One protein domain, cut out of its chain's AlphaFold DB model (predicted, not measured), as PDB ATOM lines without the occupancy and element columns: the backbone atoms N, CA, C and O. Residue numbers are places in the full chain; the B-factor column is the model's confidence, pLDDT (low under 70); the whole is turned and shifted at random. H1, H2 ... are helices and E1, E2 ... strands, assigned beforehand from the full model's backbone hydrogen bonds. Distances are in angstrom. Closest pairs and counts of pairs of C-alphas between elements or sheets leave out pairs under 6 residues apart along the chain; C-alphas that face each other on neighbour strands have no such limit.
ATOM      1  N   TYR A  22     210.552 195.163 295.522       90.31
ATOM      2  CA  TYR A  22     209.588 194.806 296.540       90.31
ATOM      3  C   TYR A  22     209.187 196.069 297.303       90.31
ATOM      4  O   TYR A  22     209.983 196.997 297.455       90.31
ATOM      5  N   ASP A  23     207.925 196.131 297.713       92.12
ATOM      6  CA  ASP A  23     207.340 197.270 298.421       92.12
ATOM      7  C   ASP A  23     206.611 196.726 299.644       92.12
ATOM      8  O   ASP A  23     205.686 195.918 299.515       92.12
ATOM      9  N   TYR A  24     207.080 197.131 300.815       94.88
ATOM     10  CA  TYR A  24     206.531 196.746 302.103       94.88
ATOM     11  C   TYR A  24     206.041 197.989 302.821       94.88
ATOM     12  O   TYR A  24     206.699 199.027 302.785       94.88
ATOM     13  N   ARG A  25     204.892 197.886 303.485       96.06
ATOM     14  CA  ARG A  25     204.255 198.999 304.187       96.06
ATOM     15  C   ARG A  25     203.788 198.547 305.551       96.06
ATOM     16  O   ARG A  25     203.048 197.575 305.666       96.06
ATOM     17  N   VAL A  26     204.205 199.274 306.571       97.56
ATOM     18  CA  VAL A  26     203.906 198.970 307.966       97.56
ATOM     19  C   VAL A  26     203.219 200.191 308.554       97.56
ATOM     20  O   VAL A  26     203.874 201.218 308.743       97.56
ATOM     21  N   PRO A  27     201.906 200.136 308.816       97.56
ATOM     22  CA  PRO A  27     201.255 201.163 309.612       97.56
ATOM     23  C   PRO A  27     201.920 201.256 310.987       97.56
ATOM     24  O   PRO A  27     202.284 200.237 311.566       97.56
ATOM     25  N   LEU A  28     202.085 202.451 311.526       96.56
ATOM     26  CA  LEU A  28     202.509 202.660 312.907       96.56
ATOM     27  C   LEU A  28     201.848 203.920 313.449       96.56
ATOM     28  O   LEU A  28     201.375 204.765 312.691       96.56
ATOM     29  N   VAL A  29     201.817 204.034 314.769       97.12
ATOM     30  CA  VAL A  29     201.212 205.175 315.455       97.12
ATOM     31  C   VAL A  29     202.290 205.834 316.293       97.12
ATOM     32  O   VAL A  29     202.987 205.145 317.038       97.12
ATOM     33  N   PHE A  30     202.438 207.148 316.166       97.00
ATOM     34  CA  PHE A  30     203.128 207.922 317.187       97.00
ATOM     35  C   PHE A  30     202.160 208.198 318.329       97.00
ATOM     36  O   PHE A  30     201.066 208.682 318.064       97.00
ATOM     37  N   SER A  31     202.560 207.912 319.564       95.31
ATOM     38  CA  SER A  31     201.865 208.344 320.779       95.31
ATOM     39  C   SER A  31     202.781 209.333 321.492       95.31
ATOM     40  O   SER A  31     203.877 208.943 321.889       95.31
ATOM     41  N   ASP A  32     202.393 210.608 321.574       94.88
ATOM     42  CA  ASP A  32     203.238 211.691 322.117       94.88
ATOM     43  C   ASP A  32     204.663 211.667 321.530       94.88
ATOM     44  O   ASP A  32     205.682 211.515 322.211       94.88
ATOM     45  N   CYS A  33     204.723 211.725 320.198       95.44
ATOM     46  CA  CYS A  33     205.952 211.659 319.402       95.44
ATOM     47  C   CYS A  33     206.772 210.357 319.514       95.44
ATOM     48  O   CYS A  33     207.805 210.238 318.847       95.44
ATOM     49  N   ARG A  34     206.330 209.348 320.281       95.25
ATOM     50  CA  ARG A  34     206.995 208.037 320.377       95.25
ATOM     51  C   ARG A  34     206.410 207.046 319.370       95.25
ATOM     52  O   ARG A  34     205.212 206.777 319.423       95.25
ATOM     53  N   PRO A  35     207.211 206.488 318.442       96.75
ATOM     54  CA  PRO A  35     206.702 205.536 317.464       96.75
ATOM     55  C   PRO A  35     206.373 204.198 318.135       96.75
ATOM     56  O   PRO A  35     207.151 203.674 318.933       96.75
ATOM     57  N   SER A  36     205.251 203.584 317.757       96.44
ATOM     58  CA  SER A  36     204.837 202.289 318.311       96.44
ATOM     59  C   SER A  36     205.788 201.132 317.967       96.44
ATOM     60  O   SER A  36     205.784 200.107 318.670       96.44
ATOM     61  N   LEU A  37     206.594 201.304 316.910       97.00
ATOM     62  CA  LEU A  37     207.630 200.386 316.441       97.00
ATOM     63  C   LEU A  37     208.755 201.100 315.675       97.00
ATOM     64  O   LEU A  37     208.576 202.184 315.123       97.00
ATOM     65  N   ILE A  38     209.892 200.420 315.584       98.00
ATOM     66  CA  ILE A  38     211.025 200.703 314.699       98.00
ATOM     67  C   ILE A  38     211.342 199.440 313.881       98.00
ATOM     68  O   ILE A  38     210.850 198.350 314.196       98.00
ATOM     69  N   LEU A  39     212.188 199.564 312.856       98.44
ATOM     70  CA  LEU A  39     212.684 198.405 312.103       98.44
ATOM     71  C   LEU A  39     214.142 198.118 312.454       98.44
ATOM     72  O   LEU A  39     214.976 199.019 312.387       98.44
ATOM     73  N   GLU A  40     214.453 196.860 312.750       98.00
ATOM     74  CA  GLU A  40     215.820 196.335 312.743       98.00
ATOM     75  C   GLU A  40     216.086 195.692 311.384       98.00
ATOM     76  O   GLU A  40     215.386 194.759 310.995       98.00
ATOM     77  N   VAL A  41     217.062 196.213 310.643       97.81
ATOM     78  CA  VAL A  41     217.372 195.808 309.270       97.81
ATOM     79  C   VAL A  41     218.764 195.188 309.221       97.81
ATOM     80  O   VAL A  41     219.770 195.859 309.451       97.81
ATOM     81  N   SER A  42     218.826 193.916 308.857       96.81
ATOM     82  CA  SER A  42     220.070 193.168 308.676       96.81
ATOM     83  C   SER A  42     220.249 192.820 307.208       96.81
ATOM     84  O   SER A  42     219.321 192.297 306.590       96.81
ATOM     85  N   VAL A  43     221.427 193.103 306.648       96.38
ATOM     86  CA  VAL A  43     221.758 192.792 305.252       96.38
ATOM     87  C   VAL A  43     222.964 191.863 305.162       96.38
ATOM     88  O   VAL A  43     223.915 191.994 305.927       96.38
ATOM     89  N   GLU A  44     222.929 190.931 304.214       95.12
ATOM     90  CA  GLU A  44     224.013 189.965 303.959       95.12
ATOM     91  C   GLU A  44     224.891 190.358 302.768       95.12
ATOM     92  O   GLU A  44     225.999 189.857 302.601       95.12
ATOM     93  N   SER A  45     224.425 191.298 301.948       94.38
ATOM     94  CA  SER A  45     225.211 191.923 300.888       94.38
ATOM     95  C   SER A  45     224.791 193.384 300.704       94.38
ATOM     96  O   SER A  45     223.700 193.759 301.146       94.38
ATOM     97  N   PRO A  46     225.639 194.231 300.088       95.88
ATOM     98  CA  PRO A  46     225.310 195.631 299.869       95.88
ATOM     99  C   PRO A  46     223.948 195.818 299.187       95.88
ATOM    100  O   PRO A  46     223.690 195.254 298.124       95.88
ATOM    101  N   LEU A  47     223.080 196.624 299.799       93.94
ATOM    102  CA  LEU A  47     221.699 196.820 299.371       93.94
ATOM    103  C   LEU A  47     221.361 198.306 299.307       93.94
ATOM    104  O   LEU A  47     221.469 199.019 300.303       93.94
ATOM    105  N   GLN A  48     220.877 198.758 298.152       93.88
ATOM    106  CA  GLN A  48     220.229 200.058 298.040       93.88
ATOM    107  C   GLN A  48     218.753 199.923 298.424       93.88
ATOM    108  O   GLN A  48     218.016 199.131 297.832       93.88
ATOM    109  N   VAL A  49     218.323 200.700 299.412       94.12
ATOM    110  CA  VAL A  49     216.957 200.692 299.940       94.12
ATOM    111  C   VAL A  49     216.426 202.117 300.018       94.12
ATOM    112  O   VAL A  49     217.163 203.064 300.284       94.12
ATOM    113  N   CYS A  50     215.132 202.268 299.762       95.31
ATOM    114  CA  CYS A  50     214.398 203.501 299.977       95.31
ATOM    115  C   CYS A  50     213.432 203.299 301.142       95.31
ATOM    116  O   CYS A  50     212.561 202.426 301.097       95.31
ATOM    117  N   PHE A  51     213.595 204.121 302.171       96.88
ATOM    118  CA  PHE A  51     212.672 204.217 303.289       96.88
ATOM    119  C   PHE A  51     211.784 205.440 303.108       96.88
ATOM    120  O   PHE A  51     212.274 206.508 302.738       96.88
ATOM    121  N   VAL A  52     210.490 205.286 303.365       96.19
ATOM    122  CA  VAL A  52     209.495 206.357 303.233       96.19
ATOM    123  C   VAL A  52     208.624 206.364 304.480       96.19
ATOM    124  O   VAL A  52     208.202 205.309 304.930       96.19
ATOM    125  N   LEU A  53     208.337 207.534 305.033       97.50
ATOM    126  CA  LEU A  53     207.337 207.716 306.075       97.50
ATOM    127  C   LEU A  53     206.212 208.569 305.500       97.50
ATOM    128  O   LEU A  53     206.458 209.686 305.043       97.50
ATOM    129  N   SER A  54     204.997 208.035 305.500       96.00
ATOM    130  CA  SER A  54     203.837 208.649 304.855       96.00
ATOM    131  C   SER A  54     202.718 208.871 305.866       96.00
ATOM    132  O   SER A  54     202.332 207.953 306.584       96.00
ATOM    133  N   THR A  55     202.168 210.076 305.898       93.69
ATOM    134  CA  THR A  55     200.972 210.428 306.676       93.69
ATOM    135  C   THR A  55     199.716 210.286 305.824       93.69
ATOM    136  O   THR A  55     199.773 210.100 304.601       93.69
ATOM    137  N   VAL A  56     198.560 210.359 306.481       92.94
ATOM    138  CA  VAL A  56     197.272 210.398 305.791       92.94
ATOM    139  C   VAL A  56     197.183 211.656 304.928       92.94
ATOM    140  O   VAL A  56     197.641 212.726 305.310       92.94
ATOM    141  N   ASP A  57     196.619 211.517 303.732       89.12
ATOM    142  CA  ASP A  57     196.439 212.628 302.805       89.12
ATOM    143  C   ASP A  57     195.312 213.538 303.296       89.12
ATOM    144  O   ASP A  57     194.176 213.080 303.412       89.12
ATOM    145  N   THR A  58     195.588 214.820 303.530       86.56
ATOM    146  CA  THR A  58     194.575 215.781 304.003       86.56
ATOM    147  C   THR A  58     193.372 215.880 303.064       86.56
ATOM    148  O   THR A  58     192.266 216.130 303.515       86.56
ATOM    149  N   ARG A  59     193.543 215.583 301.766       83.38
ATOM    150  CA  ARG A  59     192.442 215.548 300.778       83.38
ATOM    151  C   ARG A  59     191.475 214.376 300.961       83.38
ATOM    152  O   ARG A  59     190.426 214.355 300.329       83.38
ATOM    153  N   SER A  60     191.870 213.368 301.734       82.56
ATOM    154  CA  SER A  60     191.035 212.209 302.069       82.56
ATOM    155  C   SER A  60     190.326 212.353 303.415       82.56
ATOM    156  O   SER A  60     189.541 211.482 303.780       82.56
ATOM    157  N   ILE A  61     190.613 213.434 304.141       83.31
ATOM    158  CA  ILE A  61     190.064 213.715 305.460       83.31
ATOM    159  C   ILE A  61     188.793 214.567 305.309       83.31
ATOM    160  O   ILE A  61     188.792 215.496 304.499       83.31
ATOM    161  N   PRO A  62     187.723 214.292 306.074       83.06
ATOM    162  CA  PRO A  62     186.551 215.161 306.121       83.06
ATOM    163  C   PRO A  62     186.867 216.575 306.642       83.06
ATOM    164  O   PRO A  62     187.657 216.739 307.574       83.06
ATOM    165  N   ASP A  63     186.184 217.593 306.112       82.75
ATOM    166  CA  ASP A  63     186.420 219.006 306.459       82.75
ATOM    167  C   ASP A  63     186.328 219.288 307.975       82.75
ATOM    168  O   ASP A  63     187.089 220.093 308.510       82.75
ATOM    169  N   HIS A  64     185.463 218.569 308.707       82.81
ATOM    170  CA  HIS A  64     185.270 218.758 310.155       82.81
ATOM    171  C   HIS A  64     186.485 218.374 311.015       82.81
ATOM    172  O   HIS A  64     186.543 218.735 312.193       82.81
ATOM    173  N   VAL A  65     187.445 217.633 310.456       83.62
ATOM    174  CA  VAL A  65     188.661 217.193 311.157       83.62
ATOM    175  C   VAL A  65     189.785 218.223 311.019       83.62
ATOM    176  O   VAL A  65     190.536 218.434 311.970       83.62
ATOM    177  N   CYS A  66     189.889 218.875 309.858       73.75
ATOM    178  CA  CYS A  66     190.906 219.892 309.579       73.75
ATOM    179  C   CYS A  66     190.660 221.224 310.310       73.75
ATOM    180  O   CYS A  66     191.608 221.978 310.519       73.75
ATOM    181  N   GLY A  67     189.421 221.481 310.743       68.81
ATOM    182  CA  GLY A  67     189.020 222.752 311.350       68.81
ATOM    183  C   GLY A  67     188.827 223.865 310.314       68.81
ATOM    184  O   GLY A  67     189.125 223.694 309.135       68.81
ATOM    185  N   ASP A  68     188.317 225.016 310.762       62.28
ATOM    186  CA  ASP A  68     187.991 226.156 309.887       62.28
ATOM    187  C   ASP A  68     189.230 226.866 309.303       62.28
ATOM    188  O   ASP A  68     189.102 227.688 308.391       62.28
ATOM    189  N   ASP A  69     190.438 226.566 309.801       56.81
ATOM    190  CA  ASP A  69     191.663 227.219 309.348       56.81
ATOM    191  C   ASP A  69     192.281 226.477 308.150       56.81
ATOM    192  O   ASP A  69     192.771 225.352 308.230       56.81
ATOM    193  N   SER A  70     192.225 227.140 306.998       54.56
ATOM    194  CA  SER A  70     192.429 226.640 305.626       54.56
ATOM    195  C   SER A  70     193.791 226.002 305.265       54.56
ATOM    196  O   SER A  70     194.082 225.801 304.080       54.56
ATOM    197  N   ARG A  71     194.654 225.670 306.232       65.00
ATOM    198  CA  ARG A  71     195.941 224.996 305.992       65.00
ATOM    199  C   ARG A  71     196.186 223.898 307.023       65.00
ATOM    200  O   ARG A  71     196.840 224.122 308.033       65.00
ATOM    201  N   CYS A  72     195.727 222.684 306.718       79.06
ATOM    202  CA  CYS A  72     196.083 221.493 307.490       79.06
ATOM    203  C   CYS A  72     197.582 221.191 307.293       79.06
ATOM    204  O   CYS A  72     197.977 220.499 306.349       79.06
ATOM    205  N   GLU A  73     198.441 221.762 308.138       89.00
ATOM    206  CA  GLU A  73     199.878 221.498 308.091       89.00
ATOM    207  C   GLU A  73     200.183 220.063 308.522       89.00
ATOM    208  O   GLU A  73     199.637 219.552 309.499       89.00
ATOM    209  N   TYR A  74     201.074 219.395 307.793       93.50
ATOM    210  CA  TYR A  74     201.497 218.040 308.130       93.50
ATOM    211  C   TYR A  74     202.352 218.017 309.405       93.50
ATOM    212  O   TYR A  74     203.067 218.990 309.677       93.50
ATOM    213  N   PRO A  75     202.335 216.902 310.160       95.56
ATOM    214  CA  PRO A  75     203.185 216.772 311.329       95.56
ATOM    215  C   PRO A  75     204.669 216.825 310.914       95.56
ATOM    216  O   PRO A  75     205.047 216.282 309.870       95.56
ATOM    217  N   PRO A  76     205.530 217.475 311.709       96.44
ATOM    218  CA  PRO A  76     206.963 217.551 311.449       96.44
ATOM    219  C   PRO A  76     207.654 216.224 311.789       96.44
ATOM    220  O   PRO A  76     207.786 215.849 312.956       96.44
ATOM    221  N   MET A  77     208.116 215.513 310.761       97.12
ATOM    222  CA  MET A  77     208.665 214.160 310.890       97.12
ATOM    223  C   MET A  77     210.094 214.047 310.353       97.12
ATOM    224  O   MET A  77     210.538 214.855 309.537       97.12
ATOM    225  N   MET A  78     210.793 212.992 310.769       97.56
ATOM    226  CA  MET A  78     212.108 212.604 310.264       97.56
ATOM    227  C   MET A  78     212.268 211.074 310.304       97.56
ATOM    228  O   MET A  78     211.665 210.397 311.134       97.56
ATOM    229  N   LEU A  79     213.099 210.516 309.427       98.25
ATOM    230  CA  LEU A  79     213.626 209.156 309.559       98.25
ATOM    231  C   LEU A  79     215.095 209.226 309.963       98.25
ATOM    232  O   LEU A  79     215.860 209.940 309.320       98.25
ATOM    233  N   SER A  80     215.495 208.442 310.960       98.44
ATOM    234  CA  SER A  80     216.900 208.260 311.333       98.44
ATOM    235  C   SER A  80     217.332 206.820 311.074       98.44
ATOM    236  O   SER A  80     216.699 205.879 311.551       98.44
ATOM    237  N   LEU A  81     218.422 206.644 310.332       98.50
ATOM    238  CA  LEU A  81     219.118 205.374 310.180       98.50
ATOM    239  C   LEU A  81     220.298 205.341 311.143       98.50
ATOM    240  O   LEU A  81     221.083 206.288 311.229       98.50
ATOM    241  N   THR A  82     220.450 204.224 311.836       97.88
ATOM    242  CA  THR A  82     221.495 204.034 312.839       97.88
ATOM    243  C   THR A  82     222.271 202.761 312.556       97.88
ATOM    244  O   THR A  82     221.752 201.856 311.905       97.88
ATOM    245  N   SER A  83     223.500 202.687 313.051       96.81
ATOM    246  CA  SER A  83     224.311 201.467 313.044       96.81
ATOM    247  C   SER A  83     224.979 201.268 314.406       96.81
ATOM    248  O   SER A  83     225.087 202.246 315.160       96.81
ATOM    249  N   PRO A  84     225.499 200.066 314.709       95.56
ATOM    250  CA  PRO A  84     226.290 199.837 315.909       95.56
ATOM    251  C   PRO A  84     227.460 200.824 315.972       95.56
ATOM    252  O   PRO A  84     228.103 201.119 314.956       95.56
ATOM    253  N   HIS A  85     227.686 201.405 317.149       89.31
ATOM    254  CA  HIS A  85     228.779 202.348 317.375       89.31
ATOM    255  C   HIS A  85     230.089 201.621 317.688       89.31
ATOM    256  O   HIS A  85     231.153 202.049 317.237       89.31
ATOM    257  N   ASP A  86     229.992 200.529 318.440       80.12
ATOM    258  CA  ASP A  86     231.088 199.701 318.909       80.12
ATOM    259  C   ASP A  86     230.878 198.229 318.522       80.12
ATOM    260  O   ASP A  86     229.767 197.781 318.248       80.12
ATOM    261  N   GLN A  87     231.965 197.450 318.509       68.31
ATOM    262  CA  GLN A  87     231.887 196.010 318.218       68.31
ATOM    263  C   GLN A  87     231.153 195.217 319.315       68.31
ATOM    264  O   GLN A  87     230.787 194.068 319.091       68.31
ATOM    265  N   GLY A  88     230.933 195.827 320.486       66.00
ATOM    266  CA  GLY A  88     230.203 195.236 321.609       66.00
ATOM    267  C   GLY A  88     228.678 195.269 321.470       66.00
ATOM    268  O   GLY A  88     228.005 194.607 322.255       66.00
ATOM    269  N   GLY A  89     228.121 196.012 320.503       68.75
ATOM    270  CA  GLY A  89     226.677 196.037 320.217       68.75
ATOM    271  C   GLY A  89     225.806 196.694 321.297       68.75
ATOM    272  O   GLY A  89     224.579 196.597 321.245       68.75
ATOM    273  N   GLY A  90     226.418 197.366 322.276       84.00
ATOM    274  CA  GLY A  90     225.706 198.001 323.390       84.00
ATOM    275  C   GLY A  90     225.150 199.383 323.048       84.00
ATOM    276  O   GLY A  90     224.245 199.875 323.724       84.00
ATOM    277  N   GLN A  91     225.680 200.024 322.002       92.50
ATOM    278  CA  GLN A  91     225.246 201.351 321.577       92.50
ATOM    279  C   GLN A  91     225.077 201.439 320.067       92.50
ATOM    280  O   GLN A  91     225.880 200.923 319.290       92.50
ATOM    281  N   HIS A  92     224.055 202.175 319.648       95.25
ATOM    282  CA  HIS A  92     223.894 202.609 318.269       95.25
ATOM    283  C   HIS A  92     224.234 204.087 318.131       95.25
ATOM    284  O   HIS A  92     224.164 204.868 319.083       95.25
ATOM    285  N   ARG A  93     224.598 204.472 316.908       96.38
ATOM    286  CA  ARG A  93     224.783 205.863 316.508       96.38
ATOM    287  C   ARG A  93     223.942 206.171 315.279       96.38
ATOM    288  O   ARG A  93     223.943 205.392 314.328       96.38
ATOM    289  N   VAL A  94     223.280 207.323 315.271       97.38
ATOM    290  CA  VAL A  94     222.635 207.875 314.072       97.38
ATOM    291  C   VAL A  94     223.703 208.169 313.019       97.38
ATOM    292  O   VAL A  94     224.677 208.868 313.292       97.38
ATOM    293  N   ILE A  95     223.542 207.593 311.829       97.44
ATOM    294  CA  ILE A  95     224.477 207.756 310.708       97.44
ATOM    295  C   ILE A  95     223.887 208.573 309.562       97.44
ATOM    296  O   ILE A  95     224.650 209.182 308.819       97.44
ATOM    297  N   LEU A  96     222.560 208.566 309.406       98.00
ATOM    298  CA  LEU A  96     221.844 209.316 308.379       98.00
ATOM    299  C   LEU A  96     220.465 209.726 308.895       98.00
ATOM    300  O   LEU A  96     219.791 208.941 309.559       98.00
ATOM    301  N   ASN A  97     220.029 210.914 308.506       98.06
ATOM    302  CA  ASN A  97     218.682 211.430 308.664       98.06
ATOM    303  C   ASN A  97     218.071 211.716 307.287       98.06
ATOM    304  O   ASN A  97     218.772 212.099 306.345       98.06
ATOM    305  N   SER A  98     216.752 211.573 307.160       97.00
ATOM    306  CA  SER A  98     216.027 212.078 305.991       97.00
ATOM    307  C   SER A  98     216.188 213.592 305.864       97.00
ATOM    308  O   SER A  98     216.162 214.301 306.868       97.00
ATOM    309  N   SER A  99     216.280 214.086 304.633       93.50
ATOM    310  CA  SER A  99     216.340 215.516 304.316       93.50
ATOM    311  C   SER A  99     215.217 215.894 303.342       93.50
ATOM    312  O   SER A  99     214.398 215.055 302.957       93.50
ATOM    313  N   ILE A 100     215.190 217.153 302.898       88.81
ATOM    314  CA  ILE A 100     214.289 217.611 301.825       88.81
ATOM    315  C   ILE A 100     214.561 216.851 300.510       88.81
ATOM    316  O   ILE A 100     213.659 216.681 299.689       88.81
ATOM    317  N   ASN A 101     215.787 216.356 300.309       89.94
ATOM    318  CA  ASN A 101     216.158 215.542 299.160       89.94
ATOM    319  C   ASN A 101     216.378 214.084 299.585       89.94
ATOM    320  O   ASN A 101     217.449 213.720 300.063       89.94
ATOM    321  N   ALA A 102     215.401 213.215 299.320       90.31
ATOM    322  CA  ALA A 102     215.486 211.800 299.683       90.31
ATOM    323  C   ALA A 102     216.717 211.071 299.098       90.31
ATOM    324  O   ALA A 102     217.180 210.104 299.692       90.31
ATOM    325  N   ALA A 103     217.275 211.511 297.965       91.75
ATOM    326  CA  ALA A 103     218.488 210.911 297.395       91.75
ATOM    327  C   ALA A 103     219.788 211.379 298.079       91.75
ATOM    328  O   ALA A 103     220.855 210.831 297.810       91.75
ATOM    329  N   GLN A 104     219.701 212.399 298.933       92.62
ATOM    330  CA  GLN A 104     220.806 212.983 299.687       92.62
ATOM    331  C   GLN A 104     220.400 213.109 301.166       92.62
ATOM    332  O   GLN A 104     220.168 214.221 301.655       92.62
ATOM    333  N   PRO A 105     220.258 211.980 301.889       95.56
ATOM    334  CA  PRO A 105     220.096 212.024 303.337       95.56
ATOM    335  C   PRO A 105     221.310 212.689 303.995       95.56
ATOM    336  O   PRO A 105     222.420 212.636 303.465       95.56
ATOM    337  N   SER A 106     221.098 213.302 305.156       96.31
ATOM    338  CA  SER A 106     222.122 214.083 305.850       96.31
ATOM    339  C   SER A 106     222.735 213.299 307.007       96.31
ATOM    340  O   SER A 106     222.011 212.670 307.773       96.31
ATOM    341  N   SER A 107     224.059 213.338 307.161       94.44
ATOM    342  CA  SER A 107     224.740 212.834 308.365       94.44
ATOM    343  C   SER A 107     224.816 213.872 309.485       94.44
ATOM    344  O   SER A 107     225.056 213.508 310.637       94.44
ATOM    345  N   ASP A 108     224.606 215.146 309.150       91.69
ATOM    346  CA  ASP A 108     224.979 216.276 310.006       91.69
ATOM    347  C   ASP A 108     223.761 217.123 310.404       91.69
ATOM    348  O   ASP A 108     223.763 217.781 311.443       91.69
ATOM    349  N   GLU A 109     222.689 217.077 309.608       93.19
ATOM    350  CA  GLU A 109     221.472 217.858 309.820       93.19
ATOM    351  C   GLU A 109     220.341 217.006 310.404       93.19
ATOM    352  O   GLU A 109     220.146 215.835 310.063       93.19
ATOM    353  N   TRP A 110     219.574 217.629 311.295       93.56
ATOM    354  CA  TRP A 110     218.443 217.033 312.004       93.56
ATOM    355  C   TRP A 110     217.183 217.829 311.664       93.56
ATOM    356  O   TRP A 110     216.638 218.566 312.485       93.56
ATOM    357  N   THR A 111     216.767 217.742 310.401       92.50
ATOM    358  CA  THR A 111     215.657 218.533 309.864       92.50
ATOM    359  C   THR A 111     214.362 217.735 309.893       92.50
ATOM    360  O   THR A 111     214.170 216.802 309.114       92.50
ATOM    361  N   PHE A 112     213.436 218.148 310.756       95.81
ATOM    362  CA  PHE A 112     212.067 217.646 310.736       95.81
ATOM    363  C   PHE A 112     211.278 218.367 309.642       95.81
ATOM    364  O   PHE A 112     211.170 219.594 309.640       95.81
ATOM    365  N   VAL A 113     210.731 217.605 308.699       94.69
ATOM    366  CA  VAL A 113     210.036 218.136 307.524       94.69
ATOM    367  C   VAL A 113     208.528 217.982 307.713       94.69
ATOM    368  O   VAL A 113     208.038 216.900 308.034       94.69
ATOM    369  N   ARG A 114     207.783 219.069 307.482       93.56
ATOM    370  CA  ARG A 114     206.313 219.072 307.428       93.56
ATOM    371  C   ARG A 114     205.858 218.730 306.014       93.56
ATOM    372  O   ARG A 114     205.672 219.610 305.178       93.56
ATOM    373  N   ALA A 115     205.717 217.442 305.732       91.81
ATOM    374  CA  ALA A 115     205.264 216.954 304.435       91.81
ATOM    375  C   ALA A 115     204.400 215.705 304.591       91.81
ATOM    376  O   ALA A 115     204.540 214.951 305.553       91.81
ATOM    377  N   ARG A 116     203.544 215.457 303.592       91.88
ATOM    378  CA  ARG A 116     202.758 214.220 303.518       91.88
ATOM    379  C   ARG A 116     203.663 212.990 303.559       91.88
ATOM    380  O   ARG A 116     203.358 212.020 304.247       91.88
ATOM    381  N   GLU A 117     204.757 213.035 302.808       92.06
ATOM    382  CA  GLU A 117     205.732 211.957 302.709       92.06
ATOM    383  C   GLU A 117     207.141 212.518 302.871       92.06
ATOM    384  O   GLU A 117     207.487 213.532 302.262       92.06
ATOM    385  N   ILE A 118     207.953 211.827 303.661       94.81
ATOM    386  CA  ILE A 118     209.398 212.036 303.754       94.81
ATOM    387  C   ILE A 118     210.093 210.717 303.444       94.81
ATOM    388  O   ILE A 118     209.515 209.645 303.619       94.81
ATOM    389  N   PRO A 130     223.413 195.060 312.580       95.94
ATOM    390  CA  PRO A 130     222.056 195.455 312.201       95.94
ATOM    391  C   PRO A 130     221.856 196.978 312.254       95.94
ATOM    392  O   PRO A 130     222.364 197.660 313.137       95.94
ATOM    393  N   TYR A 131     221.070 197.519 311.327       97.88
ATOM    394  CA  TYR A 131     220.666 198.925 311.349       97.88
ATOM    395  C   TYR A 131     219.353 199.082 312.115       97.88
ATOM    396  O   TYR A 131     218.474 198.234 311.974       97.88
ATOM    397  N   PHE A 132     219.156 200.199 312.824       98.19
ATOM    398  CA  PHE A 132     217.798 200.621 313.195       98.19
ATOM    399  C   PHE A 132     217.321 201.752 312.303       98.19
ATOM    400  O   PHE A 132     218.020 202.755 312.148       98.19
ATOM    401  N   LEU A 133     216.112 201.598 311.768       98.62
ATOM    402  CA  LEU A 133     215.352 202.664 311.139       98.62
ATOM    403  C   LEU A 133     214.309 203.172 312.129       98.62
ATOM    404  O   LEU A 133     213.376 202.449 312.486       98.62
ATOM    405  N   ILE A 134     214.475 204.419 312.550       98.38
ATOM    406  CA  ILE A 134     213.697 205.043 313.614       98.38
ATOM    407  C   ILE A 134     212.860 206.174 313.003       98.38
ATOM    408  O   ILE A 134     213.425 207.192 312.594       98.38
ATOM    409  N   PRO A 135     211.529 206.018 312.919       98.25
ATOM    410  CA  PRO A 135     210.615 207.128 312.674       98.25
ATOM    411  C   PRO A 135     210.647 208.097 313.851       98.25
ATOM    412  O   PRO A 135     210.615 207.680 315.008       98.25
ATOM    413  N   ARG A 136     210.712 209.395 313.568       97.31
ATOM    414  CA  ARG A 136     210.789 210.443 314.584       97.31
ATOM    415  C   ARG A 136     209.793 211.550 314.281       97.31
ATOM    416  O   ARG A 136     209.559 211.889 313.123       97.31
ATOM    417  N   MET A 137     209.258 212.125 315.345       96.62
ATOM    418  CA  MET A 137     208.401 213.301 315.335       96.62
ATOM    419  C   MET A 137     208.932 214.258 316.397       96.62
ATOM    420  O   MET A 137     209.415 213.803 317.433       96.62
ATOM    421  N   VAL A 138     208.923 215.558 316.114       94.94
ATOM    422  CA  VAL A 138     209.364 216.555 317.098       94.94
ATOM    423  C   VAL A 138     208.232 216.852 318.074       94.94
ATOM    424  O   VAL A 138     207.077 216.981 317.667       94.94
ATOM    425  N   GLU A 139     208.583 216.965 319.351       94.69
ATOM    426  CA  GLU A 139     207.666 217.355 320.417       94.69
ATOM    427  C   GLU A 139     207.313 218.838 320.281       94.69
ATOM    428  O   GLU A 139     208.171 219.712 320.393       94.69
ATOM    429  N   LEU A 140     206.042 219.106 319.997       94.25
ATOM    430  CA  LEU A 140     205.429 220.423 319.868       94.25
ATOM    431  C   LEU A 140     204.031 220.365 320.488       94.25
ATOM    432  O   LEU A 140     203.481 219.284 320.690       94.25
ATOM    433  N   GLU A 141     203.415 221.523 320.714       93.50
ATOM    434  CA  GLU A 141     202.026 221.605 321.191       93.50
ATOM    435  C   GLU A 141     201.062 220.808 320.293       93.50
ATOM    436  O   GLU A 141     200.182 220.110 320.786       93.50
ATOM    437  N   ASP A 142     201.298 220.817 318.978       93.19
ATOM    438  CA  ASP A 142     200.474 220.105 317.997       93.19
ATOM    439  C   ASP A 142     200.702 218.585 317.957       93.19
ATOM    440  O   ASP A 142     199.913 217.868 317.343       93.19
ATOM    441  N   THR A 143     201.768 218.056 318.555       93.75
ATOM    442  CA  THR A 143     202.159 216.635 318.431       93.75
ATOM    443  C   THR A 143     202.145 215.877 319.758       93.75
ATOM    444  O   THR A 143     202.479 214.691 319.793       93.75
ATOM    445  N   MET A 144     201.732 216.543 320.837       94.25
ATOM    446  CA  MET A 144     201.713 216.018 322.202       94.25
ATOM    447  C   MET A 144     200.295 216.002 322.782       94.25
ATOM    448  O   MET A 144     199.376 216.617 322.234       94.25
ATOM    449  N   SER A 145     200.120 215.283 323.893       93.00
ATOM    450  CA  SER A 145     198.888 215.206 324.684       93.00
ATOM    451  C   SER A 145     198.175 216.564 324.782       93.00
ATOM    452  O   SER A 145     198.776 217.562 325.176       93.00
ATOM    453  N   GLY A 146     196.884 216.597 324.442       90.12
ATOM    454  CA  GLY A 146     196.080 217.829 324.408       90.12
ATOM    455  C   GLY A 146     196.102 218.598 323.079       90.12
ATOM    456  O   GLY A 146     195.374 219.580 322.942       90.12
ATOM    457  N   SER A 147     196.876 218.143 322.089       91.25
ATOM    458  CA  SER A 147     196.873 218.704 320.736       91.25
ATOM    459  C   SER A 147     195.479 218.709 320.102       91.25
ATOM    460  O   SER A 147     194.725 217.736 320.179       91.25
ATOM    461  N   THR A 148     195.179 219.791 319.385       90.19
ATOM    462  CA  THR A 148     193.968 219.937 318.562       90.19
ATOM    463  C   THR A 148     194.237 219.777 317.064       90.19
ATOM    464  O   THR A 148     193.314 219.909 316.258       90.19
ATOM    465  N   ALA A 149     195.481 219.468 316.684       92.12
ATOM    466  CA  ALA A 149     195.885 219.340 315.293       92.12
ATOM    467  C   ALA A 149     195.113 218.222 314.578       92.12
ATOM    468  O   ALA A 149     194.843 217.157 315.132       92.12
ATOM    469  N   TRP A 150     194.794 218.427 313.301       92.50
ATOM    470  CA  TRP A 150     193.975 217.489 312.524       92.50
ATOM    471  C   TRP A 150     194.534 216.055 312.527       92.50
ATOM    472  O   TRP A 150     193.782 215.082 312.576       92.50
ATOM    473  N   PHE A 151     195.864 215.915 312.518       93.12
ATOM    474  CA  PHE A 151     196.539 214.624 312.426       93.12
ATOM    475  C   PHE A 151     196.490 213.807 313.728       93.12
ATOM    476  O   PHE A 151     196.819 212.622 313.688       93.12
ATOM    477  N   THR A 152     196.053 214.392 314.853       92.88
ATOM    478  CA  THR A 152     195.817 213.679 316.125       92.88
ATOM    479  C   THR A 152     194.369 213.197 316.272       92.88
ATOM    480  O   THR A 152     194.055 212.396 317.151       92.88
ATOM    481  N   ARG A 153     193.473 213.639 315.379       90.81
ATOM    482  CA  ARG A 153     192.022 213.378 315.415       90.81
ATOM    483  C   ARG A 153     191.568 212.351 314.379       90.81
ATOM    484  O   ARG A 153     190.401 212.298 314.018       90.81
ATOM    485  N   LEU A 154     192.497 211.529 313.893       92.62
ATOM    486  CA  LEU A 154     192.252 210.601 312.785       92.62
ATOM    487  C   LEU A 154     191.627 209.267 313.208       92.62
ATOM    488  O   LEU A 154     191.193 208.490 312.358       92.62
ATOM    489  N   ASN A 155     191.581 208.967 314.505       91.44
ATOM    490  CA  ASN A 155     190.992 207.723 314.986       91.44
ATOM    491  C   ASN A 155     189.471 207.722 314.755       91.44
ATOM    492  O   ASN A 155     188.760 208.571 315.280       91.44
ATOM    493  N   GLY A 156     188.985 206.765 313.963       90.81
ATOM    494  CA  GLY A 156     187.593 206.708 313.503       90.81
ATOM    495  C   GLY A 156     187.321 207.470 312.200       90.81
ATOM    496  O   GLY A 156     186.309 207.201 311.561       90.81
ATOM    497  N   GLU A 157     188.236 208.340 311.766       92.00
ATOM    498  CA  GLU A 157     188.110 209.131 310.529       92.00
ATOM    499  C   GLU A 157     188.835 208.484 309.337       92.00
ATOM    500  O   GLU A 157     188.565 208.798 308.180       92.00
ATOM    501  N   VAL A 158     189.766 207.561 309.601       93.31
ATOM    502  CA  VAL A 158     190.531 206.837 308.575       93.31
ATOM    503  C   VAL A 158     190.367 205.329 308.727       93.31
ATOM    504  O   VAL A 158     189.877 204.834 309.743       93.31
ATOM    505  N   HIS A 159     190.803 204.569 307.716       93.25
ATOM    506  CA  HIS A 159     190.697 203.113 307.751       93.25
ATOM    507  C   HIS A 159     191.390 202.530 309.006       93.25
ATOM    508  O   HIS A 159     192.541 202.889 309.279       93.25
ATOM    509  N   PRO A 160     190.761 201.589 309.742       93.06
ATOM    510  CA  PRO A 160     191.296 201.080 311.010       93.06
ATOM    511  C   PRO A 160     192.702 200.475 310.927       93.06
ATOM    512  O   PRO A 160     193.423 200.454 311.923       93.06
ATOM    513  N   SER A 161     193.124 200.024 309.738       92.94
ATOM    514  CA  SER A 161     194.473 199.484 309.518       92.94
ATOM    515  C   SER A 161     195.594 200.465 309.872       92.94
ATOM    516  O   SER A 161     196.691 200.041 310.224       92.94
ATOM    517  N   HIS A 162     195.328 201.774 309.811       93.62
ATOM    518  CA  HIS A 162     196.272 202.813 310.225       93.62
ATOM    519  C   HIS A 162     196.651 202.724 311.713       93.62
ATOM    520  O   HIS A 162     197.732 203.162 312.097       93.62
ATOM    521  N   PHE A 163     195.797 202.103 312.531       95.19
ATOM    522  CA  PHE A 163     195.988 201.930 313.970       95.19
ATOM    523  C   PHE A 163     196.254 200.469 314.373       95.19
ATOM    524  O   PHE A 163     196.381 200.177 315.561       95.19
ATOM    525  N   SER A 164     196.390 199.538 313.417       93.38
ATOM    526  CA  SER A 164     196.580 198.102 313.703       93.38
ATOM    527  C   SER A 164     197.813 197.794 314.550       93.38
ATOM    528  O   SER A 164     197.798 196.840 315.323       93.38
ATOM    529  N   ASN A 165     198.860 198.616 314.435       94.81
ATOM    530  CA  ASN A 165     200.118 198.456 315.167       94.81
ATOM    531  C   ASN A 165     200.287 199.474 316.296       94.81
ATOM    532  O   ASN A 165     201.413 199.784 316.694       94.81
ATOM    533  N   ARG A 166     199.181 200.027 316.806       90.38
ATOM    534  CA  ARG A 166     199.189 200.835 318.025       90.38
ATOM    535  C   ARG A 166     199.807 200.026 319.168       90.38
ATOM    536  O   ARG A 166     199.587 198.816 319.279       90.38
ATOM    537  N   ALA A 167     200.591 200.674 320.029       78.94
ATOM    538  CA  ALA A 167     201.128 200.005 321.206       78.94
ATOM    539  C   ALA A 167     199.969 199.472 322.069       78.94
ATOM    540  O   ALA A 167     199.088 200.224 322.489       78.94
ATOM    541  N   LYS A 168     199.935 198.153 322.307       67.00
ATOM    542  CA  LYS A 168     198.957 197.549 323.222       67.00
ATOM    543  C   LYS A 168     199.167 198.140 324.616       67.00
ATOM    544  O   LYS A 168     200.305 198.211 325.073       67.00
ATOM    545  N   ARG A 169     198.075 198.509 325.296       54.03
ATOM    546  CA  ARG A 169     198.092 198.894 326.715       54.03
ATOM    547  C   ARG A 169     198.743 197.760 327.517       54.03
ATOM    548  O   ARG A 169     198.177 196.673 327.605       54.03
ATOM    549  N   GLY A 170     199.955 197.981 328.022       45.53
ATOM    550  CA  GLY A 170     200.643 197.020 328.881       45.53
ATOM    551  C   GLY A 170     199.969 196.910 330.252       45.53
ATOM    552  O   GLY A 170     199.365 197.865 330.731       45.53
ATOM    553  N   ASN A 177     199.017 207.190 327.844       57.28
ATOM    554  CA  ASN A 177     198.180 208.227 328.423       57.28
ATOM    555  C   ASN A 177     196.871 208.259 327.621       57.28
ATOM    556  O   ASN A 177     196.912 208.258 326.389       57.28
ATOM    557  N   ALA A 178     195.712 208.181 328.281       62.84
ATOM    558  CA  ALA A 178     194.431 208.143 327.564       62.84
ATOM    559  C   ALA A 178     194.249 209.381 326.667       62.84
ATOM    560  O   ALA A 178     193.542 209.307 325.664       62.84
ATOM    561  N   ASP A 179     194.977 210.443 327.011       81.50
ATOM    562  CA  ASP A 179     195.006 211.739 326.348       81.50
ATOM    563  C   ASP A 179     196.214 211.920 325.406       81.50
ATOM    564  O   ASP A 179     196.421 213.024 324.901       81.50
ATOM    565  N   ALA A 180     197.011 210.868 325.163       87.88
ATOM    566  CA  ALA A 180     198.155 210.925 324.252       87.88
ATOM    567  C   ALA A 180     197.713 211.321 322.842       87.88
ATOM    568  O   ALA A 180     196.755 210.765 322.295       87.88
ATOM    569  N   ALA A 181     198.456 212.237 322.223       93.38
ATOM    570  CA  ALA A 181     198.257 212.575 320.825       93.38
ATOM    571  C   ALA A 181     198.685 211.397 319.949       93.38
ATOM    572  O   ALA A 181     199.850 210.988 319.964       93.38
ATOM    573  N   GLU A 182     197.740 210.856 319.178       95.44
ATOM    574  CA  GLU A 182     197.989 209.714 318.306       95.44
ATOM    575  C   GLU A 182     198.049 210.109 316.843       95.44
ATOM    576  O   GLU A 182     197.048 210.525 316.266       95.44
ATOM    577  N   VAL A 183     199.208 209.904 316.222       96.69
ATOM    578  CA  VAL A 183     199.426 210.256 314.817       96.69
ATOM    579  C   VAL A 183     199.691 208.995 313.997       96.69
ATOM    580  O   VAL A 183     200.784 208.423 314.097       96.69
ATOM    581  N   PRO A 184     198.721 208.523 313.191       97.25
ATOM    582  CA  PRO A 184     198.916 207.364 312.337       97.25
ATOM    583  C   PRO A 184     199.766 207.711 311.113       97.25
ATOM    584  O   PRO A 184     199.492 208.661 310.374       97.25
ATOM    585  N   VAL A 185     200.762 206.877 310.841       97.81
ATOM    586  CA  VAL A 185     201.624 206.970 309.660       97.81
ATOM    587  C   VAL A 185     201.883 205.579 309.086       97.81
ATOM    588  O   VAL A 185     201.559 204.556 309.688       97.81
ATOM    589  N   VAL A 186     202.467 205.519 307.897       98.00
ATOM    590  CA  VAL A 186     202.879 204.280 307.239       98.00
ATOM    591  C   VAL A 186     204.365 204.358 306.937       98.00
ATOM    592  O   VAL A 186     204.817 205.262 306.237       98.00
ATOM    593  N   LEU A 187     205.123 203.394 307.452       98.06
ATOM    594  CA  LEU A 187     206.533 203.212 307.152       98.06
ATOM    595  C   LEU A 187     206.687 202.255 305.968       98.06
ATOM    596  O   LEU A 187     206.328 201.079 306.039       98.06
ATOM    597  N   GLY A 188     207.197 202.782 304.864       96.19
ATOM    598  CA  GLY A 188     207.478 202.074 303.629       96.19
ATOM    599  C   GLY A 188     208.940 201.644 303.522       96.19
ATOM    600  O   GLY A 188     209.848 202.427 303.802       96.19
ATOM    601  N   VAL A 189     209.161 200.421 303.045       95.50
ATOM    602  CA  VAL A 189     210.475 199.891 302.661       95.50
ATOM    603  C   VAL A 189     210.406 199.441 301.209       95.50
ATOM    604  O   VAL A 189     209.582 198.599 300.849       95.50
ATOM    605  N   ARG A 190     211.280 199.991 300.364       93.00
ATOM    606  CA  ARG A 190     211.395 199.607 298.953       93.00
ATOM    607  C   ARG A 190     212.825 199.211 298.627       93.00
ATOM    608  O   ARG A 190     213.741 200.011 298.791       93.00
ATOM    609  N   CYS A 191     213.017 197.996 298.135       91.00
ATOM    610  CA  CYS A 191     214.335 197.461 297.799       91.00
ATOM    611  C   CYS A 191     214.249 196.472 296.622       91.00
ATOM    612  O   CYS A 191     213.174 195.938 296.328       91.00
ATOM    613  N   PRO A 192     215.356 196.238 295.895       89.25
ATOM    614  CA  PRO A 192     215.373 195.316 294.758       89.25
ATOM    615  C   PRO A 192     215.241 193.840 295.169       89.25
ATOM    616  O   PRO A 192     214.802 193.028 294.358       89.25
ATOM    617  N   SER A 193     215.581 193.505 296.414       88.62
ATOM    618  CA  SER A 193     215.562 192.139 296.945       88.62
ATOM    619  C   SER A 193     214.308 191.863 297.767       88.62
ATOM    620  O   SER A 193     213.787 192.757 298.431       88.62
ATOM    621  N   SER A 194     213.832 190.617 297.758       89.56
ATOM    622  CA  SER A 194     212.780 190.206 298.687       89.56
ATOM    623  C   SER A 194     213.341 190.199 300.100       89.56
ATOM    624  O   SER A 194     214.402 189.623 300.318       89.56
ATOM    625  N   VAL A 195     212.611 190.776 301.047       90.00
ATOM    626  CA  VAL A 195     212.835 190.561 302.477       90.00
ATOM    627  C   VAL A 195     212.387 189.148 302.832       90.00
ATOM    628  O   VAL A 195     211.286 188.743 302.452       90.00
ATOM    629  N   GLY A 196     213.240 188.396 303.534       86.56
ATOM    630  CA  GLY A 196     212.913 187.043 303.978       86.56
ATOM    631  C   GLY A 196     214.069 186.096 304.251       86.56
ATOM    632  O   GLY A 196     215.227 186.492 304.367       86.56
ATOM    633  N   THR A 197     213.713 184.821 304.377       71.44
ATOM    634  CA  THR A 197     214.619 183.687 304.620       71.44
ATOM    635  C   THR A 197     214.816 182.801 303.393       71.44
ATOM    636  O   THR A 197     215.496 181.787 303.490       71.44
ATOM    637  N   SER A 198     214.218 183.149 302.251       71.56
ATOM    638  CA  SER A 198     214.451 182.426 301.002       71.56
ATOM    639  C   SER A 198     215.903 182.583 300.547       71.56
ATOM    640  O   SER A 198     216.522 183.610 300.811       71.56
ATOM    641  N   ASP A 199     216.412 181.613 299.783       65.00
ATOM    642  CA  ASP A 199     217.795 181.603 299.268       65.00
ATOM    643  C   ASP A 199     218.162 182.843 298.423       65.00
ATOM    644  O   ASP A 199     219.332 183.122 298.184       65.00
ATOM    645  N   ASN A 200     217.159 183.610 297.978       70.69
ATOM    646  CA  ASN A 200     217.321 184.836 297.193       70.69
ATOM    647  C   ASN A 200     217.170 186.127 298.021       70.69
ATOM    648  O   ASN A 200     217.205 187.224 297.460       70.69
ATOM    649  N   SER A 201     216.949 186.019 299.332       81.50
ATOM    650  CA  SER A 201     216.852 187.161 300.235       81.50
ATOM    651  C   SER A 201     218.198 187.443 300.886       81.50
ATOM    652  O   SER A 201     218.737 186.614 301.608       81.50
ATOM    653  N   ASN A 202     218.697 188.659 300.694       89.62
ATOM    654  CA  ASN A 202     219.869 189.186 301.389       89.62
ATOM    655  C   ASN A 202     219.491 190.202 302.478       89.62
ATOM    656  O   ASN A 202     220.361 190.936 302.943       89.62
ATOM    657  N   VAL A 203     218.207 190.310 302.841       94.31
ATOM    658  CA  VAL A 203     217.720 191.299 303.809       94.31
ATOM    659  C   VAL A 203     216.672 190.705 304.743       94.31
ATOM    660  O   VAL A 203     215.690 190.094 304.323       94.31
ATOM    661  N   ARG A 204     216.873 190.919 306.042       95.81
ATOM    662  CA  ARG A 204     215.944 190.538 307.107       95.81
ATOM    663  C   ARG A 204     215.519 191.788 307.850       95.81
ATOM    664  O   ARG A 204     216.358 192.617 308.191       95.81
ATOM    665  N   ILE A 205     214.218 191.913 308.088       97.19
ATOM    666  CA  ILE A 205     213.653 193.044 308.817       97.19
ATOM    667  C   ILE A 205     212.807 192.508 309.963       97.19
ATOM    668  O   ILE A 205     211.821 191.809 309.719       97.19
ATOM    669  N   ALA A 206     213.207 192.836 311.187       97.69
ATOM    670  CA  ALA A 206     212.479 192.517 312.406       97.69
ATOM    671  C   ALA A 206     211.779 193.766 312.951       97.69
ATOM    672  O   ALA A 206     212.302 194.883 312.865       97.69
ATOM    673  N   PHE A 207     210.600 193.576 313.534       97.88
ATOM    674  CA  PHE A 207     209.879 194.639 314.221       97.88
ATOM    675  C   PHE A 207     210.343 194.721 315.670       97.88
ATOM    676  O   PHE A 207     210.324 193.733 316.409       97.88
ATOM    677  N   LYS A 208     210.755 195.915 316.090       96.81
ATOM    678  CA  LYS A 208     211.205 196.175 317.459       96.81
ATOM    679  C   LYS A 208     210.478 197.381 318.028       96.81
ATOM    680  O   LYS A 208     209.939 198.202 317.291       96.81
ATOM    681  N   ARG A 209     210.528 197.532 319.343       95.56
ATOM    682  CA  ARG A 209     210.173 198.758 320.052       95.56
ATOM    683  C   ARG A 209     211.369 199.241 320.845       95.56
ATOM    684  O   ARG A 209     211.964 198.460 321.581       95.56
ATOM    685  N   LEU A 210     211.691 200.518 320.696       94.00
ATOM    686  CA  LEU A 210     212.675 201.200 321.526       94.00
ATOM    687  C   LEU A 210     212.007 201.670 322.825       94.00
ATOM    688  O   LEU A 210     210.817 201.987 322.807       94.00
ATOM    689  N   SER A 211     212.752 201.729 323.931       91.81
ATOM    690  CA  SER A 211     212.246 202.351 325.165       91.81
ATOM    691  C   SER A 211     211.747 203.777 324.903       91.81
ATOM    692  O   SER A 211     212.420 204.547 324.221       91.81
ATOM    693  N   GLU A 212     210.605 204.162 325.476       88.19
ATOM    694  CA  GLU A 212     210.045 205.517 325.339       88.19
ATOM    695  C   GLU A 212     210.968 206.598 325.924       88.19
ATOM    696  O   GLU A 212     210.991 207.729 325.438       88.19
ATOM    697  N   SER A 213     211.779 206.226 326.919       90.38
ATOM    698  CA  SER A 213     212.802 207.070 327.548       90.38
ATOM    699  C   SER A 213     214.143 207.075 326.807       90.38
ATOM    700  O   SER A 213     215.144 207.559 327.336       90.38
ATOM    701  N   ASN A 214     214.219 206.488 325.609       93.81
ATOM    702  CA  ASN A 214     215.476 206.428 324.880       93.81
ATOM    703  C   ASN A 214     215.890 207.822 324.380       93.81
ATOM    704  O   ASN A 214     215.152 208.493 323.657       93.81
ATOM    705  N   VAL A 215     217.121 208.211 324.710       94.12
ATOM    706  CA  VAL A 215     217.700 209.530 324.413       94.12
ATOM    707  C   VAL A 215     217.793 209.855 322.918       94.12
ATOM    708  O   VAL A 215     217.950 211.018 322.549       94.12
ATOM    709  N   VAL A 216     217.645 208.873 322.018       94.31
ATOM    710  CA  VAL A 216     217.547 209.161 320.578       94.31
ATOM    711  C   VAL A 216     216.374 210.092 320.262       94.31
ATOM    712  O   VAL A 216     216.455 210.877 319.318       94.31
ATOM    713  N   PHE A 217     215.292 210.046 321.050       93.75
ATOM    714  CA  PHE A 217     214.132 210.920 320.866       93.75
ATOM    715  C   PHE A 217     214.427 212.373 321.257       93.75
ATOM    716  O   PHE A 217     213.876 213.274 320.633       93.75
ATOM    717  N   GLU A 218     215.408 212.600 322.129       91.81
ATOM    718  CA  GLU A 218     215.917 213.914 322.548       91.81
ATOM    719  C   GLU A 218     217.048 214.445 321.637       91.81
ATOM    720  O   GLU A 218     217.761 215.381 321.981       91.81
ATOM    721  N   ASN A 219     217.218 213.860 320.446       90.50
ATOM    722  CA  ASN A 219     218.265 214.198 319.472       90.50
ATOM    723  C   ASN A 219     219.706 213.857 319.891       90.50
ATOM    724  O   ASN A 219     220.656 214.392 319.316       90.50
ATOM    725  N   PHE A 220     219.907 212.925 320.829       92.12
ATOM    726  CA  PHE A 220     221.254 212.421 321.094       92.12
ATOM    727  C   PHE A 220     221.707 211.478 319.966       92.12
ATOM    728  O   PHE A 220     221.011 210.513 319.636       92.12
ATOM    729  N   PRO A 221     222.894 211.700 319.369       91.44
ATOM    730  CA  PRO A 221     223.358 210.915 318.229       91.44
ATOM    731  C   PRO A 221     223.766 209.491 318.606       91.44
ATOM    732  O   PRO A 221     223.858 208.651 317.718       91.44
ATOM    733  N   ARG A 222     224.047 209.215 319.887       94.88
ATOM    734  CA  ARG A 222     224.425 207.895 320.414       94.88
ATOM    735  C   ARG A 222     223.465 207.502 321.524       94.88
ATOM    736  O   ARG A 222     223.135 208.341 322.356       94.88
ATOM    737  N   PHE A 223     223.050 206.244 321.539       95.06
ATOM    738  CA  PHE A 223     222.021 205.763 322.456       95.06
ATOM    739  C   PHE A 223     222.152 204.249 322.701       95.06
ATOM    740  O   PHE A 223     222.739 203.548 321.867       95.06
ATOM    741  N   PRO A 224     221.642 203.735 323.835       93.31
ATOM    742  CA  PRO A 224     221.667 202.306 324.135       93.31
ATOM    743  C   PRO A 224     220.701 201.517 323.242       93.31
ATOM    744  O   PRO A 224     219.671 202.036 322.803       93.31
ATOM    745  N   THR A 225     221.015 200.244 322.999       88.75
ATOM    746  CA  THR A 225     220.264 199.334 322.113       88.75
ATOM    747  C   THR A 225     219.053 198.663 322.765       88.75
ATOM    748  O   THR A 225     218.585 197.631 322.279       88.75
ATOM    749  N   ASP A 226     218.509 199.265 323.827       88.56
ATOM    750  CA  ASP A 226     217.387 198.745 324.613       88.56
ATOM    751  C   ASP A 226     216.110 198.655 323.767       88.56
ATOM    752  O   ASP A 226     215.290 199.580 323.691       88.56
ATOM    753  N   THR A 227     215.963 197.514 323.098       92.94
ATOM    754  CA  THR A 227     214.854 197.201 322.207       92.94
ATOM    755  C   THR A 227     214.148 195.932 322.653       92.94
ATOM    756  O   THR A 227     214.755 194.982 323.144       92.94
ATOM    757  N   THR A 228     212.836 195.899 322.448       94.62
ATOM    758  CA  THR A 228     212.005 194.716 322.678       94.62
ATOM    759  C   THR A 228     211.450 194.221 321.343       94.62
ATOM    760  O   THR A 228     210.975 195.037 320.548       94.62
ATOM    761  N   PRO A 229     211.521 192.913 321.035       95.69
ATOM    762  CA  PRO A 229     210.861 192.357 319.858       95.69
ATOM    763  C   PRO A 229     209.346 192.576 319.901       95.69
ATOM    764  O   PRO A 229     208.731 192.492 320.964       95.69
ATOM    765  N   LEU A 230     208.747 192.842 318.741       95.06
ATOM    766  CA  LEU A 230     207.298 192.941 318.586       95.06
ATOM    767  C   LEU A 230     206.766 191.739 317.816       95.06
ATOM    768  O   LEU A 230     207.324 191.359 316.796       95.06
ATOM    769  N   GLU A 231     205.650 191.186 318.287       93.69
ATOM    770  CA  GLU A 231     204.947 190.064 317.664       93.69
ATOM    771  C   GLU A 231     203.583 190.509 317.131       93.69
ATOM    772  O   GLU A 231     202.943 191.407 317.688       93.69
ATOM    773  N   GLY A 232     203.106 189.839 316.078       94.12
ATOM    774  CA  GLY A 232     201.780 190.086 315.506       94.12
ATOM    775  C   GLY A 232     201.608 191.486 314.909       94.12
ATOM    776  O   GLY A 232     200.514 192.042 314.972       94.12
ATOM    777  N   VAL A 233     202.678 192.063 314.359       97.00
ATOM    778  CA  VAL A 233     202.650 193.351 313.658       97.00
ATOM    779  C   VAL A 233     202.011 193.159 312.289       97.00
ATOM    780  O   VAL A 233     202.428 192.291 311.524       97.00
ATOM    781  N   PHE A 234     201.013 193.980 311.979       97.06
ATOM    782  CA  PHE A 234     200.346 194.047 310.684       97.06
ATOM    783  C   PHE A 234     201.214 194.761 309.654       97.06
ATOM    784  O   PHE A 234     201.695 195.871 309.884       97.06
ATOM    785  N   PHE A 235     201.380 194.171 308.480       96.88
ATOM    786  CA  PHE A 235     202.057 194.826 307.372       96.88
ATOM    787  C   PHE A 235     201.503 194.358 306.033       96.88
ATOM    788  O   PHE A 235     200.886 193.300 305.907       96.88
ATOM    789  N   GLN A 236     201.750 195.167 305.014       95.19
ATOM    790  CA  GLN A 236     201.395 194.888 303.637       95.19
ATOM    791  C   GLN A 236     202.669 194.670 302.829       95.19
ATOM    792  O   GLN A 236     203.665 195.370 303.018       95.19
ATOM    793  N   ARG A 237     202.638 193.715 301.903       92.06
ATOM    794  CA  ARG A 237     203.737 193.439 300.975       92.06
ATOM    795  C   ARG A 237     203.225 193.314 299.553       92.06
ATOM    796  O   ARG A 237     202.215 192.664 299.292       92.06
ATOM    797  N   ARG A 238     203.966 193.888 298.615       88.19
ATOM    798  CA  ARG A 238     203.751 193.723 297.179       88.19
ATOM    799  C   ARG A 238     204.988 193.088 296.562       88.19
ATOM    800  O   ARG A 238     206.054 193.702 296.499       88.19
ATOM    801  N   THR A 239     204.834 191.850 296.106       77.62
ATOM    802  CA  THR A 239     205.882 191.082 295.430       77.62
ATOM    803  C   THR A 239     205.897 191.414 293.938       77.62
ATOM    804  O   THR A 239     204.947 191.120 293.221       77.62
ATOM    805  N   LEU A 240     206.998 192.014 293.469       72.25
ATOM    806  CA  LEU A 240     207.238 192.419 292.073       72.25
ATOM    807  C   LEU A 240     206.212 193.438 291.500       72.25
ATOM    808  O   LEU A 240     205.100 193.589 292.002       72.25
ATOM    809  N   PRO A 241     206.543 194.182 290.421       55.66
ATOM    810  CA  PRO A 241     205.797 195.390 290.018       55.66
ATOM    811  C   PRO A 241     204.337 195.176 289.576       55.66
ATOM    812  O   PRO A 241     203.636 196.151 289.325       55.66
ATOM    813  N   ARG A 242     203.892 193.920 289.436       59.44
ATOM    814  CA  ARG A 242     202.525 193.527 289.044       59.44
ATOM    815  C   ARG A 242     201.841 192.606 290.068       59.44
ATOM    816  O   ARG A 242     200.782 192.069 289.766       59.44
ATOM    817  N   GLY A 243     202.443 192.391 291.240       64.94
ATOM    818  CA  GLY A 243     201.844 191.569 292.290       64.94
ATOM    819  C   GLY A 243     200.680 192.270 292.982       64.94
ATOM    820  O   GLY A 243     200.657 193.498 293.104       64.94
ATOM    821  N   GLN A 244     199.722 191.476 293.457       77.75
ATOM    822  CA  GLN A 244     198.701 191.947 294.387       77.75
ATOM    823  C   GLN A 244     199.350 192.334 295.724       77.75
ATOM    824  O   GLN A 244     200.381 191.780 296.120       77.75
ATOM    825  N   VAL A 245     198.754 193.310 296.405       87.19
ATOM    826  CA  VAL A 245     199.120 193.627 297.787       87.19
ATOM    827  C   VAL A 245     198.589 192.502 298.667       87.19
ATOM    828  O   VAL A 245     197.404 192.193 298.614       87.19
ATOM    829  N   ASN A 246     199.472 191.890 299.449       91.00
ATOM    830  CA  ASN A 246     199.124 190.872 300.430       91.00
ATOM    831  C   ASN A 246     199.325 191.433 301.832       91.00
ATOM    832  O   ASN A 246     200.314 192.122 302.085       91.00
ATOM    833  N   GLU A 247     198.419 191.095 302.735       94.06
ATOM    834  CA  GLU A 247     198.489 191.479 304.141       94.06
ATOM    835  C   GLU A 247     199.023 190.312 304.971       94.06
ATOM    836  O   GLU A 247     198.795 189.145 304.643       94.06
ATOM    837  N   ALA A 248     199.772 190.622 306.023       93.94
ATOM    838  CA  ALA A 248     200.383 189.632 306.897       93.94
ATOM    839  C   ALA A 248     200.491 190.154 308.336       93.94
ATOM    840  O   ALA A 248     200.453 191.361 308.583       93.94
ATOM    841  N   LEU A 249     200.642 189.218 309.274       95.62
ATOM    842  CA  LEU A 249     200.937 189.468 310.682       95.62
ATOM    843  C   LEU A 249     202.195 188.687 311.062       95.62
ATOM    844  O   LEU A 249     202.294 187.505 310.738       95.62
ATOM    845  N   GLY A 250     203.133 189.311 311.771       94.31
ATOM    846  CA  GLY A 250     204.336 188.613 312.231       94.31
ATOM    847  C   GLY A 250     205.264 189.478 313.075       94.31
ATOM    848  O   GLY A 250     204.986 190.650 313.314       94.31
ATOM    849  N   SER A 251     206.373 188.896 313.529       94.12
ATOM    850  CA  SER A 251     207.502 189.623 314.139       94.12
ATOM    851  C   SER A 251     208.541 190.106 313.138       94.12
ATOM    852  O   SER A 251     209.427 190.894 313.471       94.12
TER     853      SER A 251
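AT A GLANCE: This is residues 22 to 118, 130 to 170 and 177 to 251 of the 254 residues of the protein "Uncharacterized protein TCIL3000_9_2550" of Trypanosoma congolense (strain IL3000) (UniProt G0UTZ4). Two antiparallel sheets lie partly face to face as a sandwich with crossed strands; the larger one is curled like part of a barrel. Over E1 of the smaller sheet, on the face turned away from the larger one, lies the short H2, while a loop with H1 reaches one end of the longest axis. The printed part has 213 residues with twelve named strands and three named helices, in the order E1 E2 E3 H1 E4 E5 E6 H2 E7 E8 H3 E9 E10 E11 E12. The sheets run E9 E5 E4 E6 E2 E8 E10 and E3 E7 E1 E11 E12. The class is mostly strand, though under half of the residues are in named elements; the whole is compact, with a radius of gyration of the C-alphas of 17.0 A and spans of 53 by 41 by 38 A.

IN THESE COORDINATES: E1, residues 22 to 31, begins at C-alpha 22 (209.588, 194.806, 296.540) and is 28.8 A long. E2 is residues 38 to 43, E3 47 to 55 with 25.8 A, H1 63 to 66, E4 76 to 84 with 26.6 A, E5 91 to 97, and E6 131 to 137. H2 is residues 160 to 163, E7 182 to 191 with 28.9 A, E8 203 to 210, H3 215 to 218, E9 222 to 224, E10 227 to 229, and E11 233 to 238. E12, residues 245 to 250, ends at C-alpha 250 (204.336, 188.613, 312.231).

HOW THE PARTS SIT: In the sandwich, two sheets face to face, the facing parts are 9.2 A centre to centre and the strands stand at 43 degrees. E1 is antiparallel to E7, N 26 to O 187 at 2.8 A, and to E11, N 25 to O 236 at 2.8 A. E3 and E12 are its sheet's edge strands. H2 is on this sheet, over E1 at a height of 6.9 A; its closest C-alphas to E1 are those of Pro 27 and His 162, 5.3 A. In the larger sheet E2 is antiparallel to E8, N 40 to O 206 at 2.9 A, and E6 to E4, N 134 to O 80 at 2.8 A. E8 bends by 52 degrees at residue 207. E4 and E5 form a hairpin, N 81 to O 96 at 2.8 A. E9 and E10 are edge strands. H3 only grazes this sheet with residues 215 to 217. H1 is not on either sheet. The helices are too short for an O i to N i+4 pair; each has its one O i to N i+3 pair within hydrogen-bond range.

THE WHOLE: The C-alphas of Asp 68 and Asp 199, the two farthest apart, are 54.6 A apart. Residues 119 to 129 and 171 to 176 are not printed, with gaps of 22.5 A and 11.5 A between the C-alphas on either side. The links E6 to H2 and E7 to E8 are long. Mean pLDDT of the printed part is 90.1; 17 residues are under 70, among them residues 67 to 71 and 168 to 170.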